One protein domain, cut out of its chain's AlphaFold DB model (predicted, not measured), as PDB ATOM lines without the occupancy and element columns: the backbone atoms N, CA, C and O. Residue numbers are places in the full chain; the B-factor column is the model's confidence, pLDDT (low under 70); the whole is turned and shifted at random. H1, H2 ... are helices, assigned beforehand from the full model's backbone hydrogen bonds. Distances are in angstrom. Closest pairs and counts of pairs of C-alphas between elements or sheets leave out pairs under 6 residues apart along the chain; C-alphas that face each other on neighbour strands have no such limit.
ATOM      1  N   HIS A   8      31.863  18.307  -0.671       83.50
ATOM      2  CA  HIS A   8      30.425  18.356  -0.909       83.50
ATOM      3  C   HIS A   8      30.082  18.355  -2.410       83.50
ATOM      4  O   HIS A   8      29.062  17.795  -2.809       83.50
ATOM      5  N   VAL A   9      30.912  18.973  -3.256       84.31
ATOM      6  CA  VAL A   9      30.754  18.934  -4.722       84.31
ATOM      7  C   VAL A   9      31.059  17.532  -5.237       84.31
ATOM      8  O   VAL A   9      30.215  16.966  -5.924       84.31
ATOM      9  N   LEU A  10      32.186  16.947  -4.821       85.88
ATOM     10  CA  LEU A  10      32.558  15.571  -5.166       85.88
ATOM     11  C   LEU A  10      31.496  14.563  -4.715       85.88
ATOM     12  O   LEU A  10      31.105  13.693  -5.486       85.88
ATOM     13  N   PHE A  11      30.959  14.725  -3.503       86.50
ATOM     14  CA  PHE A  11      29.866  13.890  -3.014       86.50
ATOM     15  C   PHE A  11      28.629  14.006  -3.909       86.50
ATOM     16  O   PHE A  11      28.068  13.001  -4.333       86.50
ATOM     17  N   ASN A  12      28.193  15.228  -4.223       85.12
ATOM     18  CA  ASN A  12      27.005  15.420  -5.050       85.12
ATOM     19  C   ASN A  12      27.183  14.889  -6.476       85.12
ATOM     20  O   ASN A  12      26.245  14.283  -6.995       85.12
ATOM     21  N   ASP A  13      28.359  15.089  -7.074       86.38
ATOM     22  CA  ASP A  13      28.683  14.585  -8.409       86.38
ATOM     23  C   ASP A  13      28.794  13.056  -8.415       86.38
ATOM     24  O   ASP A  13      28.154  12.397  -9.229       86.38
ATOM     25  N   GLY A  14      29.486  12.470  -7.433       87.50
ATOM     26  CA  GLY A  14      29.585  11.020  -7.262       87.50
ATOM     27  C   GLY A  14      28.217  10.359  -7.098       87.50
ATOM     28  O   GLY A  14      27.909   9.378  -7.778       87.50
ATOM     29  N   MET A  15      27.343  10.949  -6.275       84.88
ATOM     30  CA  MET A  15      25.963  10.484  -6.117       84.88
ATOM     31  C   MET A  15      25.159  10.603  -7.418       84.88
ATOM     32  O   MET A  15      24.417   9.685  -7.758       84.88
ATOM     33  N   ALA A  16      25.282  11.706  -8.160       83.69
ATOM     34  CA  ALA A  16      24.576  11.869  -9.430       83.69
ATOM     35  C   ALA A  16      25.073  10.865 -10.482       83.69
ATOM     36  O   ALA A  16      24.273  10.182 -11.123       83.69
ATOM     37  N   LYS A  17      26.391  10.715 -10.621       84.81
ATOM     38  CA  LYS A  17      27.016   9.800 -11.578       84.81
ATOM     39  C   LYS A  17      26.663   8.348 -11.307       84.81
ATOM     40  O   LYS A  17      26.229   7.659 -12.228       84.81
ATOM     41  N   TYR A  18      26.759   7.918 -10.049       82.75
ATOM     42  CA  TYR A  18      26.423   6.551  -9.667       82.75
ATOM     43  C   TYR A  18      24.916   6.284  -9.773       82.75
ATOM     44  O   TYR A  18      24.498   5.365 -10.472       82.75
ATOM     45  N   PHE A  19      24.083   7.105  -9.119       75.19
ATOM     46  CA  PHE A  19      22.662   6.791  -8.949       75.19
ATOM     47  C   PHE A  19      21.760   7.267 -10.098       75.19
ATOM     48  O   PHE A  19      20.694   6.691 -10.304       75.19
ATOM     49  N   MET A  20      22.145   8.309 -10.844       74.00
ATOM     50  CA  MET A  20      21.283   8.914 -11.873       74.00
ATOM     51  C   MET A  20      21.790   8.661 -13.294       74.00
ATOM     52  O   MET A  20      20.994   8.347 -14.177       74.00
ATOM     53  N   ILE A  21      23.099   8.799 -13.515       78.81
ATOM     54  CA  ILE A  21      23.712   8.762 -14.856       78.81
ATOM     55  C   ILE A  21      24.221   7.348 -15.208       78.81
ATOM     56  O   ILE A  21      24.461   7.059 -16.374       78.81
ATOM     57  N   ARG A  22      24.304   6.434 -14.225       78.69
ATOM     58  CA  ARG A  22      24.836   5.058 -14.360       78.69
ATOM     59  C   ARG A  22      26.306   4.996 -14.786       78.69
ATOM     60  O   ARG A  22      26.771   3.992 -15.317       78.69
ATOM     61  N   GLU A  23      27.064   6.046 -14.498       84.75
ATOM     62  CA  GLU A  23      28.525   6.041 -14.577       84.75
ATOM     63  C   GLU A  23      29.092   5.439 -13.284       84.75
ATOM     64  O   GLU A  23      29.712   6.130 -12.477       84.75
ATOM     65  N   GLU A  24      28.829   4.152 -13.047       84.19
ATOM     66  CA  GLU A  24      29.084   3.501 -11.754       84.19
ATOM     67  C   GLU A  24      30.555   3.579 -11.321       84.19
ATOM     68  O   GLU A  24      30.837   3.902 -10.170       84.19
ATOM     69  N   ILE A  25      31.494   3.342 -12.243       88.06
ATOM     70  CA  ILE A  25      32.937   3.377 -11.957       88.06
ATOM     71  C   ILE A  25      33.362   4.785 -11.522       88.06
ATOM     72  O   ILE A  25      33.944   4.958 -10.452       88.06
ATOM     73  N   THR A  26      33.023   5.801 -12.319       89.00
ATOM     74  CA  THR A  26      33.371   7.201 -12.039       89.00
ATOM     75  C   THR A  26      32.686   7.703 -10.772       89.00
ATOM     76  O   THR A  26      33.320   8.332  -9.929       89.00
ATOM     77  N   GLY A  27      31.398   7.395 -10.602       89.25
ATOM     78  CA  GLY A  27      30.636   7.770  -9.416       89.25
ATOM     79  C   GLY A  27      31.199   7.141  -8.142       89.25
ATOM     80  O   GLY A  27      31.380   7.839  -7.148       89.25
ATOM     81  N   LYS A  28      31.551   5.847  -8.181       88.44
ATOM     82  CA  LYS A  28      32.173   5.145  -7.049       88.44
ATOM     83  C   LYS A  28      33.548   5.723  -6.715       88.44
ATOM     84  O   LYS A  28      33.828   5.900  -5.534       88.44
ATOM     85  N   GLN A  29      34.361   6.081  -7.715       92.44
ATOM     86  CA  GLN A  29      35.662   6.719  -7.482       92.44
ATOM     87  C   GLN A  29      35.518   8.077  -6.782       92.44
ATOM     88  O   GLN A  29      36.181   8.316  -5.781       92.44
ATOM     89  N   LEU A  30      34.601   8.935  -7.237       92.06
ATOM     90  CA  LEU A  30      34.365  10.238  -6.599       92.06
ATOM     91  C   LEU A  30      33.876  10.096  -5.154       92.06
ATOM     92  O   LEU A  30      34.267  10.866  -4.279       92.06
ATOM     93  N   LEU A  31      33.025   9.103  -4.886       91.69
ATOM     94  CA  LEU A  31      32.604   8.787  -3.523       91.69
ATOM     95  C   LEU A  31      33.778   8.264  -2.686       91.69
ATOM     96  O   LEU A  31      33.891   8.643  -1.521       91.69
ATOM     97  N   GLN A  32      34.667   7.449  -3.262       92.94
ATOM     98  CA  GLN A  32      35.875   6.965  -2.589       92.94
ATOM     99  C   GLN A  32      36.802   8.124  -2.207       92.94
ATOM    100  O   GLN A  32      37.198   8.215  -1.049       92.94
ATOM    101  N   ASP A  33      37.039   9.074  -3.114       92.50
ATOM    102  CA  ASP A  33      37.882  10.249  -2.851       92.50
ATOM    103  C   ASP A  33      37.345  11.106  -1.687       92.50
ATOM    104  O   ASP A  33      38.107  11.745  -0.959       92.50
ATOM    105  N   VAL A  34      36.021  11.137  -1.486       92.69
ATOM    106  CA  VAL A  34      35.388  11.835  -0.353       92.69
ATOM    107  C   VAL A  34      35.410  10.990   0.923       92.69
ATOM    108  O   VAL A  34      35.563  11.529   2.024       92.69
ATOM    109  N   ALA A  35      35.279   9.670   0.803       92.56
ATOM    110  CA  ALA A  35      35.396   8.749   1.927       92.56
ATOM    111  C   ALA A  35      36.816   8.730   2.509       92.56
ATOM    112  O   ALA A  35      36.964   8.731   3.731       92.56
ATOM    113  N   ASP A  36      37.840   8.818   1.659       91.06
ATOM    114  CA  ASP A  36      39.252   8.894   2.054       91.06
ATOM    115  C   ASP A  36      39.566  10.177   2.843       91.06
ATOM    116  O   ASP A  36      40.491  10.215   3.653       91.06
ATOM    117  N   GLN A  37      38.735  11.213   2.693       90.38
ATOM    118  CA  GLN A  37      38.776  12.426   3.517       90.38
ATOM    119  C   GLN A  37      38.058  12.271   4.870       90.38
ATOM    120  O   GLN A  37      37.916  13.238   5.620       90.38
ATOM    121  N   GLY A  38      37.581  11.068   5.199       88.62
ATOM    122  CA  GLY A  38      36.953  10.753   6.479       88.62
ATOM    123  C   GLY A  38      35.483  11.160   6.583       88.62
ATOM    124  O   GLY A  38      34.941  11.204   7.691       88.62
ATOM    125  N   GLN A  39      34.805  11.461   5.469       90.50
ATOM    126  CA  GLN A  39      33.378  11.780   5.518       90.50
ATOM    127  C   GLN A  39      32.541  10.543   5.833       90.50
ATOM    128  O   GLN A  39      32.236   9.725   4.966       90.50
ATOM    129  N   LEU A  40      32.100  10.460   7.084       90.19
ATOM    130  CA  LEU A  40      31.317   9.346   7.611       90.19
ATOM    131  C   LEU A  40      30.061   9.048   6.787       90.19
ATOM    132  O   LEU A  40      29.784   7.891   6.490       90.19
ATOM    133  N   ASP A  41      29.321  10.078   6.373       88.06
ATOM    134  CA  ASP A  41      28.094   9.898   5.589       88.06
ATOM    135  C   ASP A  41      28.379   9.205   4.236       88.06
ATOM    136  O   ASP A  41      27.572   8.398   3.770       88.06
ATOM    137  N   VAL A  42      29.554   9.448   3.644       91.25
ATOM    138  CA  VAL A  42      29.988   8.830   2.379       91.25
ATOM    139  C   VAL A  42      30.565   7.437   2.597       91.25
ATOM    140  O   VAL A  42      30.205   6.515   1.867       91.25
ATOM    141  N   ILE A  43      31.369   7.251   3.648       93.75
ATOM    142  CA  ILE A  43      31.844   5.929   4.085       93.75
ATOM    143  C   ILE A  43      30.655   4.991   4.327       93.75
ATOM    144  O   ILE A  43      30.678   3.831   3.917       93.75
ATOM    145  N   PHE A  44      29.585   5.498   4.947       90.69
ATOM    146  CA  PHE A  44      28.349   4.747   5.136       90.69
ATOM    147  C   PHE A  44      27.741   4.310   3.805       90.69
ATOM    148  O   PHE A  44      27.451   3.129   3.640       90.69
ATOM    149  N   ILE A  45      27.567   5.231   2.851       88.56
ATOM    150  CA  ILE A  45      26.987   4.920   1.536       88.56
ATOM    151  C   ILE A  45      27.827   3.875   0.794       88.56
ATOM    152  O   ILE A  45      27.267   2.884   0.327       88.56
ATOM    153  N   LEU A  46      29.152   4.048   0.733       90.50
ATOM    154  CA  LEU A  46      30.053   3.082   0.096       90.50
ATOM    155  C   LEU A  46      29.988   1.711   0.767       90.50
ATOM    156  O   LEU A  46      29.908   0.698   0.075       90.50
ATOM    157  N   GLY A  47      29.961   1.673   2.100       91.12
ATOM    158  CA  GLY A  47      29.780   0.435   2.847       91.12
ATOM    159  C   GLY A  47      28.470  -0.260   2.478       91.12
ATOM    160  O   GLY A  47      28.478  -1.445   2.155       91.12
ATOM    161  N   MET A  48      27.352   0.473   2.440       87.50
ATOM    162  CA  MET A  48      26.064  -0.096   2.030       87.50
ATOM    163  C   MET A  48      26.088  -0.609   0.583       87.50
ATOM    164  O   MET A  48      25.547  -1.678   0.324       87.50
ATOM    165  N   MET A  49      26.737   0.105  -0.344       85.88
ATOM    166  CA  MET A  49      26.904  -0.331  -1.738       85.88
ATOM    167  C   MET A  49      27.730  -1.620  -1.837       85.88
ATOM    168  O   MET A  49      27.316  -2.560  -2.504       85.88
ATOM    169  N   LEU A  50      28.852  -1.711  -1.119       86.50
ATOM    170  CA  LEU A  50      29.699  -2.908  -1.093       86.50
ATOM    171  C   LEU A  50      28.985  -4.115  -0.472       86.50
ATOM    172  O   LEU A  50      29.100  -5.228  -0.982       86.50
ATOM    173  N   MET A  51      28.199  -3.918   0.593       83.62
ATOM    174  CA  MET A  51      27.380  -4.996   1.175       83.62
ATOM    175  C   MET A  51      26.392  -5.594   0.171       83.62
ATOM    176  O   MET A  51      26.003  -6.754   0.302       83.62
ATOM    177  N   ALA A  52      26.013  -4.808  -0.828       79.81
ATOM    178  CA  ALA A  52      25.038  -5.142  -1.842       79.81
ATOM    179  C   ALA A  52      25.618  -5.899  -3.054       79.81
ATOM    180  O   ALA A  52      24.861  -6.431  -3.868       79.81
ATOM    181  N   GLU A  53      26.950  -5.943  -3.166       81.75
ATOM    182  CA  GLU A  53      27.700  -6.628  -4.228       81.75
ATOM    183  C   GLU A  53      27.956  -8.122  -3.911       81.75
ATOM    184  O   GLU A  53      28.537  -8.840  -4.721       81.75
ATOM    185  N   GLY A  54      27.523  -8.615  -2.741       75.38
ATOM    186  CA  GLY A  54      27.604 -10.028  -2.349       75.38
ATOM    187  C   GLY A  54      28.506 -10.310  -1.141       75.38
ATOM    188  O   GLY A  54      29.071  -9.409  -0.527       75.38
ATOM    189  N   ILE A  55      28.632 -11.591  -0.766       76.81
ATOM    190  CA  ILE A  55      29.194 -12.024   0.533       76.81
ATOM    191  C   ILE A  55      30.648 -11.575   0.748       76.81
ATOM    192  O   ILE A  55      30.989 -11.138   1.847       76.81
ATOM    193  N   GLU A  56      31.507 -11.665  -0.267       80.25
ATOM    194  CA  GLU A  56      32.915 -11.271  -0.111       80.25
ATOM    195  C   GLU A  56      33.065  -9.753   0.048       80.25
ATOM    196  O   GLU A  56      33.722  -9.287   0.980       80.25
ATOM    197  N   ARG A  57      32.351  -8.971  -0.770       84.25
ATOM    198  CA  ARG A  57      32.307  -7.505  -0.651       84.25
ATOM    199  C   ARG A  57      31.647  -7.042   0.645       84.25
ATOM    200  O   ARG A  57      32.059  -6.044   1.229       84.25
ATOM    201  N   LYS A  58      30.700  -7.818   1.179       81.62
ATOM    202  CA  LYS A  58      30.101  -7.579   2.496       81.62
ATOM    203  C   LYS A  58      31.142  -7.615   3.620       81.62
ATOM    204  O   LYS A  58      31.071  -6.783   4.521       81.62
ATOM    205  N   LYS A  59      32.118  -8.530   3.584       80.69
ATOM    206  CA  LYS A  59      33.193  -8.576   4.596       80.69
ATOM    207  C   LYS A  59      34.074  -7.326   4.525       80.69
ATOM    208  O   LYS A  59      34.364  -6.731   5.559       80.69
ATOM    209  N   GLU A  60      34.441  -6.909   3.315       87.38
ATOM    210  CA  GLU A  60      35.201  -5.677   3.064       87.38
ATOM    211  C   GLU A  60      34.460  -4.445   3.606       87.38
ATOM    212  O   GLU A  60      35.025  -3.654   4.366       87.38
ATOM    213  N   ALA A  61      33.161  -4.344   3.313       88.69
ATOM    214  CA  ALA A  61      32.304  -3.282   3.823       88.69
ATOM    215  C   ALA A  61      32.264  -3.243   5.357       88.69
ATOM    216  O   ALA A  61      32.381  -2.174   5.951       88.69
ATOM    217  N   MET A  62      32.133  -4.400   6.016       84.88
ATOM    218  CA  MET A  62      32.126  -4.459   7.482       84.88
ATOM    219  C   MET A  62      33.441  -3.968   8.083       84.88
ATOM    220  O   MET A  62      33.415  -3.239   9.073       84.88
ATOM    221  N   ILE A  63      34.584  -4.341   7.499       86.81
ATOM    222  CA  ILE A  63      35.899  -3.880   7.966       86.81
ATOM    223  C   ILE A  63      35.987  -2.355   7.849       86.81
ATOM    224  O   ILE A  63      36.329  -1.685   8.823       86.81
ATOM    225  N   MET A  64      35.609  -1.801   6.693       91.06
ATOM    226  CA  MET A  64      35.593  -0.354   6.453       91.06
ATOM    227  C   MET A  64      34.704   0.387   7.465       91.06
ATOM    228  O   MET A  64      35.151   1.339   8.111       91.06
ATOM    229  N   LEU A  65      33.460  -0.068   7.641       89.50
ATOM    230  CA  LEU A  65      32.478   0.558   8.527       89.50
ATOM    231  C   LEU A  65      32.890   0.469  10.004       89.50
ATOM    232  O   LEU A  65      32.769   1.453  10.735       89.50
ATOM    233  N   ASN A  66      33.430  -0.674  10.438       85.62
ATOM    234  CA  ASN A  66      33.931  -0.850  11.803       85.62
ATOM    235  C   ASN A  66      35.142   0.038  12.080       85.62
ATOM    236  O   ASN A  66      35.193   0.688  13.123       85.62
ATOM    237  N   ASN A  67      36.090   0.121  11.144       86.81
ATOM    238  CA  ASN A  67      37.258   0.985  11.294       86.81
ATOM    239  C   ASN A  67      36.840   2.454  11.421       86.81
ATOM    240  O   ASN A  67      37.286   3.146  12.337       86.81
ATOM    241  N   ALA A  68      35.921   2.917  10.571       89.12
ATOM    242  CA  ALA A  68      35.367   4.264  10.676       89.12
ATOM    243  C   ALA A  68      34.657   4.483  12.024       89.12
ATOM    244  O   ALA A  68      34.914   5.473  12.708       89.12
ATOM    245  N   TYR A  69      33.828   3.532  12.462       83.69
ATOM    246  CA  TYR A  69      33.135   3.607  13.748       83.69
ATOM    247  C   TYR A  69      34.100   3.696  14.938       83.69
ATOM    248  O   TYR A  69      33.949   4.566  15.802       83.69
ATOM    249  N   VAL A  70      35.140   2.861  14.966       83.56
ATOM    250  CA  VAL A  70      36.178   2.884  16.006       83.56
ATOM    251  C   VAL A  70      36.959   4.197  15.983       83.56
ATOM    252  O   VAL A  70      37.176   4.779  17.047       83.56
ATOM    253  N   ASN A  71      37.299   4.723  14.802       87.25
ATOM    254  CA  ASN A  71      38.011   5.997  14.658       87.25
ATOM    255  C   ASN A  71      37.208   7.188  15.203       87.25
ATOM    256  O   ASN A  71      37.784   8.129  15.746       87.25
ATOM    257  N   THR A  72      35.873   7.119  15.171       82.56
ATOM    258  CA  THR A  72      35.011   8.105  15.855       82.56
ATOM    259  C   THR A  72      34.931   7.911  17.371       82.56
ATOM    260  O   THR A  72      34.081   8.517  18.022       82.56
ATOM    261  N   ARG A  73      35.752   7.035  17.965       81.75
ATOM    262  CA  ARG A  73      35.632   6.593  19.366       81.75
ATOM    263  C   ARG A  73      34.235   6.057  19.685       81.75
ATOM    264  O   ARG A  73      33.724   6.275  20.780       81.75
ATOM    265  N   ARG A  74      33.608   5.375  18.716       77.25
ATOM    266  CA  ARG A  74      32.242   4.835  18.827       77.25
ATOM    267  C   ARG A  74      31.178   5.911  19.104       77.25
ATOM    268  O   ARG A  74      30.162   5.626  19.727       77.25
ATOM    269  N   SER A  75      31.412   7.147  18.652       81.06
ATOM    270  CA  SER A  75      30.468   8.269  18.801       81.06
ATOM    271  C   SER A  75      29.697   8.596  17.517       81.06
ATOM    272  O   SER A  75      28.902   9.537  17.485       81.06
ATOM    273  N   TRP A  76      29.894   7.816  16.451       82.75
ATOM    274  CA  TRP A  76      29.181   8.008  15.195       82.75
ATOM    275  C   TRP A  76      27.662   7.849  15.371       82.75
ATOM    276  O   TRP A  76      27.139   6.762  15.621       82.75
ATOM    277  N   ASN A  77      26.929   8.948  15.177       82.38
ATOM    278  CA  ASN A  77      25.472   8.952  15.170       82.38
ATOM    279  C   ASN A  77      24.904   8.382  13.856       82.38
ATOM    280  O   ASN A  77      24.530   9.118  12.939       82.38
ATOM    281  N   LEU A  78      24.798   7.055  13.789       73.44
ATOM    282  CA  LEU A  78      24.273   6.341  12.621       73.44
ATOM    283  C   LEU A  78      22.824   6.693  12.290       73.44
ATOM    284  O   LEU A  78      22.450   6.703  11.118       73.44
ATOM    285  N   ARG A  79      22.006   7.027  13.296       69.81
ATOM    286  CA  ARG A  79      20.625   7.471  13.072       69.81
ATOM    287  C   ARG A  79      20.606   8.755  12.246       69.81
ATOM    288  O   ARG A  79      19.858   8.841  11.274       69.81
ATOM    289  N   HIS A  80      21.438   9.725  12.620       75.19
ATOM    290  CA  HIS A  80      21.578  10.993  11.908       75.19
ATOM    291  C   HIS A  80      22.129  10.796  10.497       75.19
ATOM    292  O   HIS A  80      21.555  11.322   9.546       75.19
ATOM    293  N   THR A  81      23.172   9.975  10.344       80.62
ATOM    294  CA  THR A  81      23.717   9.622   9.025       80.62
ATOM    295  C   THR A  81      22.655   8.976   8.139       80.62
ATOM    296  O   THR A  81      22.439   9.438   7.023       80.62
ATOM    297  N   CYS A  82      21.899   7.997   8.645       71.75
ATOM    298  CA  CYS A  82      20.804   7.384   7.891       71.75
ATOM    299  C   CYS A  82      19.773   8.422   7.416       71.75
ATOM    300  O   CYS A  82      19.345   8.364   6.266       71.75
ATOM    301  N   TYR A  83      19.377   9.372   8.274       69.56
ATOM    302  CA  TYR A  83      18.434  10.431   7.891       69.56
ATOM    303  C   TYR A  83      19.011  11.393   6.852       69.56
ATOM    304  O   TYR A  83      18.311  11.769   5.914       69.56
ATOM    305  N   LYS A  84      20.279  11.788   6.987       75.12
ATOM    306  CA  LYS A  84      20.950  12.640   6.000       75.12
ATOM    307  C   LYS A  84      21.031  11.963   4.638       75.12
ATOM    308  O   LYS A  84      20.630  12.557   3.641       75.12
ATOM    309  N   VAL A  85      21.504  10.719   4.610       74.69
ATOM    310  CA  VAL A  85      21.619   9.900   3.398       74.69
ATOM    311  C   VAL A  85      20.245   9.764   2.741       74.69
ATOM    312  O   VAL A  85      20.096  10.091   1.565       74.69
ATOM    313  N   GLN A  86      19.215   9.422   3.523       69.75
ATOM    314  CA  GLN A  86      17.828   9.388   3.055       69.75
ATOM    315  C   GLN A  86      17.398  10.725   2.428       69.75
ATOM    316  O   GLN A  86      16.884  10.734   1.315       69.75
ATOM    317  N   ASN A  87      17.645  11.862   3.083       67.81
ATOM    318  CA  ASN A  87      17.266  13.179   2.558       67.81
ATOM    319  C   ASN A  87      18.000  13.556   1.260       67.81
ATOM    320  O   ASN A  87      17.405  14.188   0.385       67.81
ATOM    321  N   HIS A  88      19.270  13.174   1.110       68.44
ATOM    322  CA  HIS A  88      20.025  13.403  -0.127       68.44
ATOM    323  C   HIS A  88      19.497  12.569  -1.298       68.44
ATOM    324  O   HIS A  88      19.519  13.025  -2.440       68.44
ATOM    325  N   LEU A  89      19.004  11.369  -1.004       63.12
ATOM    326  CA  LEU A  89      18.616  10.376  -2.000       63.12
ATOM    327  C   LEU A  89      17.142  10.427  -2.390       63.12
ATOM    328  O   LEU A  89      16.831  10.282  -3.567       63.12
ATOM    329  N   VAL A  90      16.242  10.720  -1.446       57.31
ATOM    330  CA  VAL A  90      14.813  10.973  -1.725       57.31
ATOM    331  C   VAL A  90      14.646  12.149  -2.693       57.31
ATOM    332  O   VAL A  90      13.701  12.189  -3.471       57.31
ATOM    333  N   ARG A  91      15.602  13.085  -2.713       53.12
ATOM    334  CA  ARG A  91      15.641  14.189  -3.683       53.12
ATOM    335  C   ARG A  91      16.113  13.780  -5.088       53.12
ATOM    336  O   ARG A  91      16.100  14.633  -5.971       53.12
ATOM    337  N   ARG A  92      16.584  12.543  -5.302       56.38
ATOM    338  CA  ARG A  92      17.360  12.149  -6.499       56.38
ATOM    339  C   ARG A  92      17.019  10.778  -7.108       56.38
ATOM    340  O   ARG A  92      17.679  10.385  -8.064       56.38
ATOM    341  N   SER A  93      16.032  10.031  -6.607       45.88
ATOM    342  CA  SER A  93      15.850   8.628  -7.013       45.88
ATOM    343  C   SER A  93      15.130   8.410  -8.362       45.88
ATOM    344  O   SER A  93      13.993   8.824  -8.577       45.88
ATOM    345  N   LYS A  94      15.789   7.628  -9.234       42.78
ATOM    346  CA  LYS A  94      15.209   6.457  -9.922       42.78
ATOM    347  C   LYS A  94      15.972   5.198  -9.458       42.78
ATOM    348  O   LYS A  94      17.104   5.297  -9.003       42.78
ATOM    349  N   GLN A  95      15.298   4.049  -9.527       49.72
ATOM    350  CA  GLN A  95      15.602   2.755  -8.885       49.72
ATOM    351  C   GLN A  95      17.018   2.190  -9.124       49.72
ATOM    352  O   GLN A  95      17.496   2.172 -10.260       49.72
ATOM    353  N   ILE A  96      17.621   1.618  -8.072       43.00
ATOM    354  CA  ILE A  96      18.834   0.778  -8.130       43.00
ATOM    355  C   ILE A  96      18.495  -0.616  -7.611       43.00
ATOM    356  O   ILE A  96      17.777  -0.737  -6.626       43.00
ATOM    357  N   LYS A  97      19.010  -1.660  -8.268       35.88
ATOM    358  CA  LYS A  97      18.837  -3.064  -7.871       35.88
ATOM    359  C   LYS A  97      20.106  -3.588  -7.196       35.88
ATOM    360  O   LYS A  97      21.200  -3.323  -7.674       35.88
ATOM    361  N   PHE A  98      19.940  -4.355  -6.121       36.91
ATOM    362  CA  PHE A  98      21.022  -4.936  -5.324       36.91
ATOM    363  C   PHE A  98      20.715  -6.398  -4.962       36.91
ATOM    364  O   PHE A  98      19.543  -6.770  -4.901       36.91
ATOM    365  N   HIS A  99      21.739  -7.223  -4.700       32.75
ATOM    366  CA  HIS A  99      21.584  -8.671  -4.506       32.75
ATOM    367  C   HIS A  99      21.942  -9.153  -3.086       32.75
ATOM    368  O   HIS A  99      23.043  -8.925  -2.602       32.75
ATOM    369  N   GLY A 100      21.008  -9.896  -2.474       36.03
ATOM    370  CA  GLY A 100      21.228 -10.941  -1.459       36.03
ATOM    371  C   GLY A 100      21.788 -10.544  -0.082       36.03
ATOM    372  O   GLY A 100      22.972 -10.267   0.076       36.03
ATOM    373  N   LEU A 101      20.968 -10.676   0.969       35.81
ATOM    374  CA  LEU A 101      21.374 -10.526   2.376       35.81
ATOM    375  C   LEU A 101      21.368 -11.881   3.093       35.81
ATOM    376  O   LEU A 101      20.317 -12.374   3.499       35.81
ATOM    377  N   HIS A 102      22.545 -12.466   3.321       38.41
ATOM    378  CA  HIS A 102      22.661 -13.604   4.237       38.41
ATOM    379  C   HIS A 102      22.638 -13.112   5.690       38.41
ATOM    380  O   HIS A 102      23.484 -12.308   6.100       38.41
ATOM    381  N   ARG A 103      21.652 -13.595   6.456       46.41
ATOM    382  CA  ARG A 103      21.506 -13.359   7.897       46.41
ATOM    383  C   ARG A 103      22.253 -14.439   8.667       46.41
ATOM    384  O   ARG A 103      21.786 -15.570   8.737       46.41
ATOM    385  N   SER A 104      23.366 -14.091   9.297       40.75
ATOM    386  CA  SER A 104      23.906 -14.908  10.383       40.75
ATOM    387  C   SER A 104      24.820 -14.079  11.281       40.75
ATOM    388  O   SER A 104      26.000 -13.880  11.011       40.75
ATOM    389  N   CYS A 105      24.273 -13.605  12.404       45.00
ATOM    390  CA  CYS A 105      25.087 -13.226  13.552       45.00
ATOM    391  C   CYS A 105      25.201 -14.446  14.472       45.00
ATOM    392  O   CYS A 105      24.225 -14.830  15.112       45.00
ATOM    393  N   ALA A 106      26.394 -15.036  14.580       43.44
ATOM    394  CA  ALA A 106      26.641 -16.194  15.450       43.44
ATOM    395  C   ALA A 106      26.366 -15.918  16.946       43.44
ATOM    396  O   ALA A 106      26.162 -16.852  17.714       43.44
ATOM    397  N   LYS A 107      26.329 -14.643  17.368       43.72
ATOM    398  CA  LYS A 107      26.008 -14.239  18.750       43.72
ATOM    399  C   LYS A 107      24.503 -14.159  19.045       43.72
ATOM    400  O   LYS A 107      24.137 -14.074  20.211       43.72
ATOM    401  N   HIS A 108      23.640 -14.188  18.026       45.44
ATOM    402  CA  HIS A 108      22.182 -14.128  18.182       45.44
ATOM    403  C   HIS A 108      21.493 -15.068  17.174       45.44
ATOM    404  O   HIS A 108      20.985 -14.604  16.150       45.44
ATOM    405  N   PRO A 109      21.442 -16.386  17.445       41.19
ATOM    406  CA  PRO A 109      20.759 -17.352  16.578       41.19
ATOM    407  C   PRO A 109      19.237 -17.125  16.467       41.19
ATOM    408  O   PRO A 109      18.591 -17.721  15.613       41.19
ATOM    409  N   SER A 110      18.659 -16.251  17.299       37.78
ATOM    410  CA  SER A 110      17.215 -16.021  17.421       37.78
ATOM    411  C   SER A 110      16.667 -14.806  16.664       37.78
ATOM    412  O   SER A 110      15.493 -14.484  16.829       37.78
ATOM    413  N   ASN A 126      24.315  -4.281  20.637       48.97
ATOM    414  CA  ASN A 126      25.684  -4.520  21.126       48.97
ATOM    415  C   ASN A 126      26.546  -5.349  20.145       48.97
ATOM    416  O   ASN A 126      27.642  -5.795  20.485       48.97
ATOM    417  N   CYS A 127      26.045  -5.607  18.933       60.22
ATOM    418  CA  CYS A 127      26.738  -6.317  17.875       60.22
ATOM    419  C   CYS A 127      26.805  -5.439  16.626       60.22
ATOM    420  O   CYS A 127      25.790  -5.194  15.974       60.22
ATOM    421  N   GLU A 128      28.024  -5.028  16.277       57.38
ATOM    422  CA  GLU A 128      28.323  -4.206  15.101       57.38
ATOM    423  C   GLU A 128      27.854  -4.884  13.796       57.38
ATOM    424  O   GLU A 128      27.306  -4.224  12.923       57.38
ATOM    425  N   ILE A 129      27.928  -6.219  13.695       59.62
ATOM    426  CA  ILE A 129      27.424  -6.975  12.529       59.62
ATOM    427  C   ILE A 129      25.907  -6.804  12.370       59.62
ATOM    428  O   ILE A 129      25.429  -6.463  11.289       59.62
ATOM    429  N   CYS A 130      25.139  -6.989  13.452       64.69
ATOM    430  CA  CYS A 130      23.685  -6.808  13.419       64.69
ATOM    431  C   CYS A 130      23.295  -5.360  13.107       64.69
ATOM    432  O   CYS A 130      22.260  -5.120  12.488       64.69
ATOM    433  N   LEU A 131      24.113  -4.401  13.550       69.06
ATOM    434  CA  LEU A 131      23.916  -2.980  13.298       69.06
ATOM    435  C   LEU A 131      24.079  -2.650  11.809       69.06
ATOM    436  O   LEU A 131      23.199  -2.009  11.235       69.06
ATOM    437  N   TRP A 132      25.145  -3.129  11.161       79.00
ATOM    438  CA  TRP A 132      25.360  -2.894   9.730       79.00
ATOM    439  C   TRP A 132      24.352  -3.632   8.853       79.00
ATOM    440  O   TRP A 132      23.836  -3.036   7.914       79.00
ATOM    441  N   ASP A 133      23.986  -4.869   9.198       73.38
ATOM    442  CA  ASP A 133      22.927  -5.601   8.491       73.38
ATOM    443  C   ASP A 133      21.568  -4.888   8.594       73.38
ATOM    444  O   ASP A 133      20.843  -4.778   7.604       73.38
ATOM    445  N   ALA A 134      21.226  -4.346   9.767       70.31
ATOM    446  CA  ALA A 134      20.019  -3.541   9.956       70.31
ATOM    447  C   ALA A 134      20.038  -2.250   9.123       70.31
ATOM    448  O   ALA A 134      19.046  -1.914   8.466       70.31
ATOM    449  N   CYS A 135      21.168  -1.537   9.138       75.06
ATOM    450  CA  CYS A 135      21.389  -0.362   8.303       75.06
ATOM    451  C   CYS A 135      21.247  -0.712   6.819       75.06
ATOM    452  O   CYS A 135      20.559   0.013   6.104       75.06
ATOM    453  N   PHE A 136      21.802  -1.845   6.383       77.69
ATOM    454  CA  PHE A 136      21.736  -2.295   4.999       77.69
ATOM    455  C   PHE A 136      20.312  -2.667   4.572       77.69
ATOM    456  O   PHE A 136      19.861  -2.203   3.531       77.69
ATOM    457  N   VAL A 137      19.540  -3.391   5.393       70.69
ATOM    458  CA  VAL A 137      18.115  -3.669   5.108       70.69
ATOM    459  C   VAL A 137      17.319  -2.372   4.945       70.69
ATOM    460  O   VAL A 137      16.501  -2.253   4.031       70.69
ATOM    461  N   LYS A 138      17.532  -1.391   5.834       69.88
ATOM    462  CA  LYS A 138      16.852  -0.095   5.741       69.88
ATOM    463  C   LYS A 138      17.294   0.665   4.496       69.88
ATOM    464  O   LYS A 138      16.434   1.206   3.811       69.88
ATOM    465  N   PHE A 139      18.600   0.694   4.226       71.94
ATOM    466  CA  PHE A 139      19.179   1.272   3.021       71.94
ATOM    467  C   PHE A 139      18.482   0.676   1.808       71.94
ATOM    468  O   PHE A 139      17.735   1.390   1.160       71.94
ATOM    469  N   ALA A 140      18.570  -0.635   1.610       69.44
ATOM    470  CA  ALA A 140      17.985  -1.348   0.486       69.44
ATOM    471  C   ALA A 140      16.480  -1.051   0.289       69.44
ATOM    472  O   ALA A 140      16.064  -0.663  -0.808       69.44
ATOM    473  N   ARG A 141      15.664  -1.105   1.355       64.88
ATOM    474  CA  ARG A 141      14.231  -0.743   1.292       64.88
ATOM    475  C   ARG A 141      13.978   0.684   0.799       64.88
ATOM    476  O   ARG A 141      12.988   0.910   0.119       64.88
ATOM    477  N   MET A 142      14.846   1.642   1.131       63.97
ATOM    478  CA  MET A 142      14.717   3.029   0.659       63.97
ATOM    479  C   MET A 142      14.979   3.186  -0.849       63.97
ATOM    480  O   MET A 142      14.614   4.218  -1.404       63.97
ATOM    481  N   PHE A 143      15.573   2.190  -1.514       59.41
ATOM    482  CA  PHE A 143      15.863   2.213  -2.956       59.41
ATOM    483  C   PHE A 143      14.913   1.350  -3.801       59.41
ATOM    484  O   PHE A 143      15.237   1.077  -4.955       59.41
TER     485      PHE A 143
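AT A GLANCE: This is residues 8 to 110 and 126 to 143 of the 148 residues of an uncharacterized protein of Lactuca saligna (UniProt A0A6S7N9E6). Helices H1 to H4 fold back and forth in successive hairpins, with H5 and H6 packed across H3; residues 91 to 110 run along the outside. The printed part has 121 residues with six named helices, H1 to H6 in order, and no named strand: all helix. It is compact, radius of gyration of the C-alphas 14.0 A, spanning 41 by 30 by 24 A.

HOW THE PARTS SIT: H1, residues 8 to 21, and H2, residues 24 to 35, form a hairpin; their closest C-alphas, Gly 14 and Gly 27, are 4.0 A apart. H3, residues 40 to 51, is the hub. It forms a hairpin with H4, residues 55 to 71, at a shallow tilt of 19 degrees. H5, residues 78 to 90, and H6, residues 128 to 142, stand about perpendicular to H3, at 78 and 85 degrees. Every O i to N i+4 pair is within hydrogen-bond range in H2 to H6, and 9 of 10 in H1.

IN THESE COORDINATES: H1 begins at C-alpha 8 (30.425, 18.356, -0.909). H4 measures 24.5 A, H6 21.1 A. H6 ends at C-alpha 142 (14.717, 3.029, 0.659).

THE WHOLE: Residues 111 to 125 are not printed; C-alphas 110 and 126 are 14.8 A apart. Residues 86 to 110 are among those under pLDDT 70.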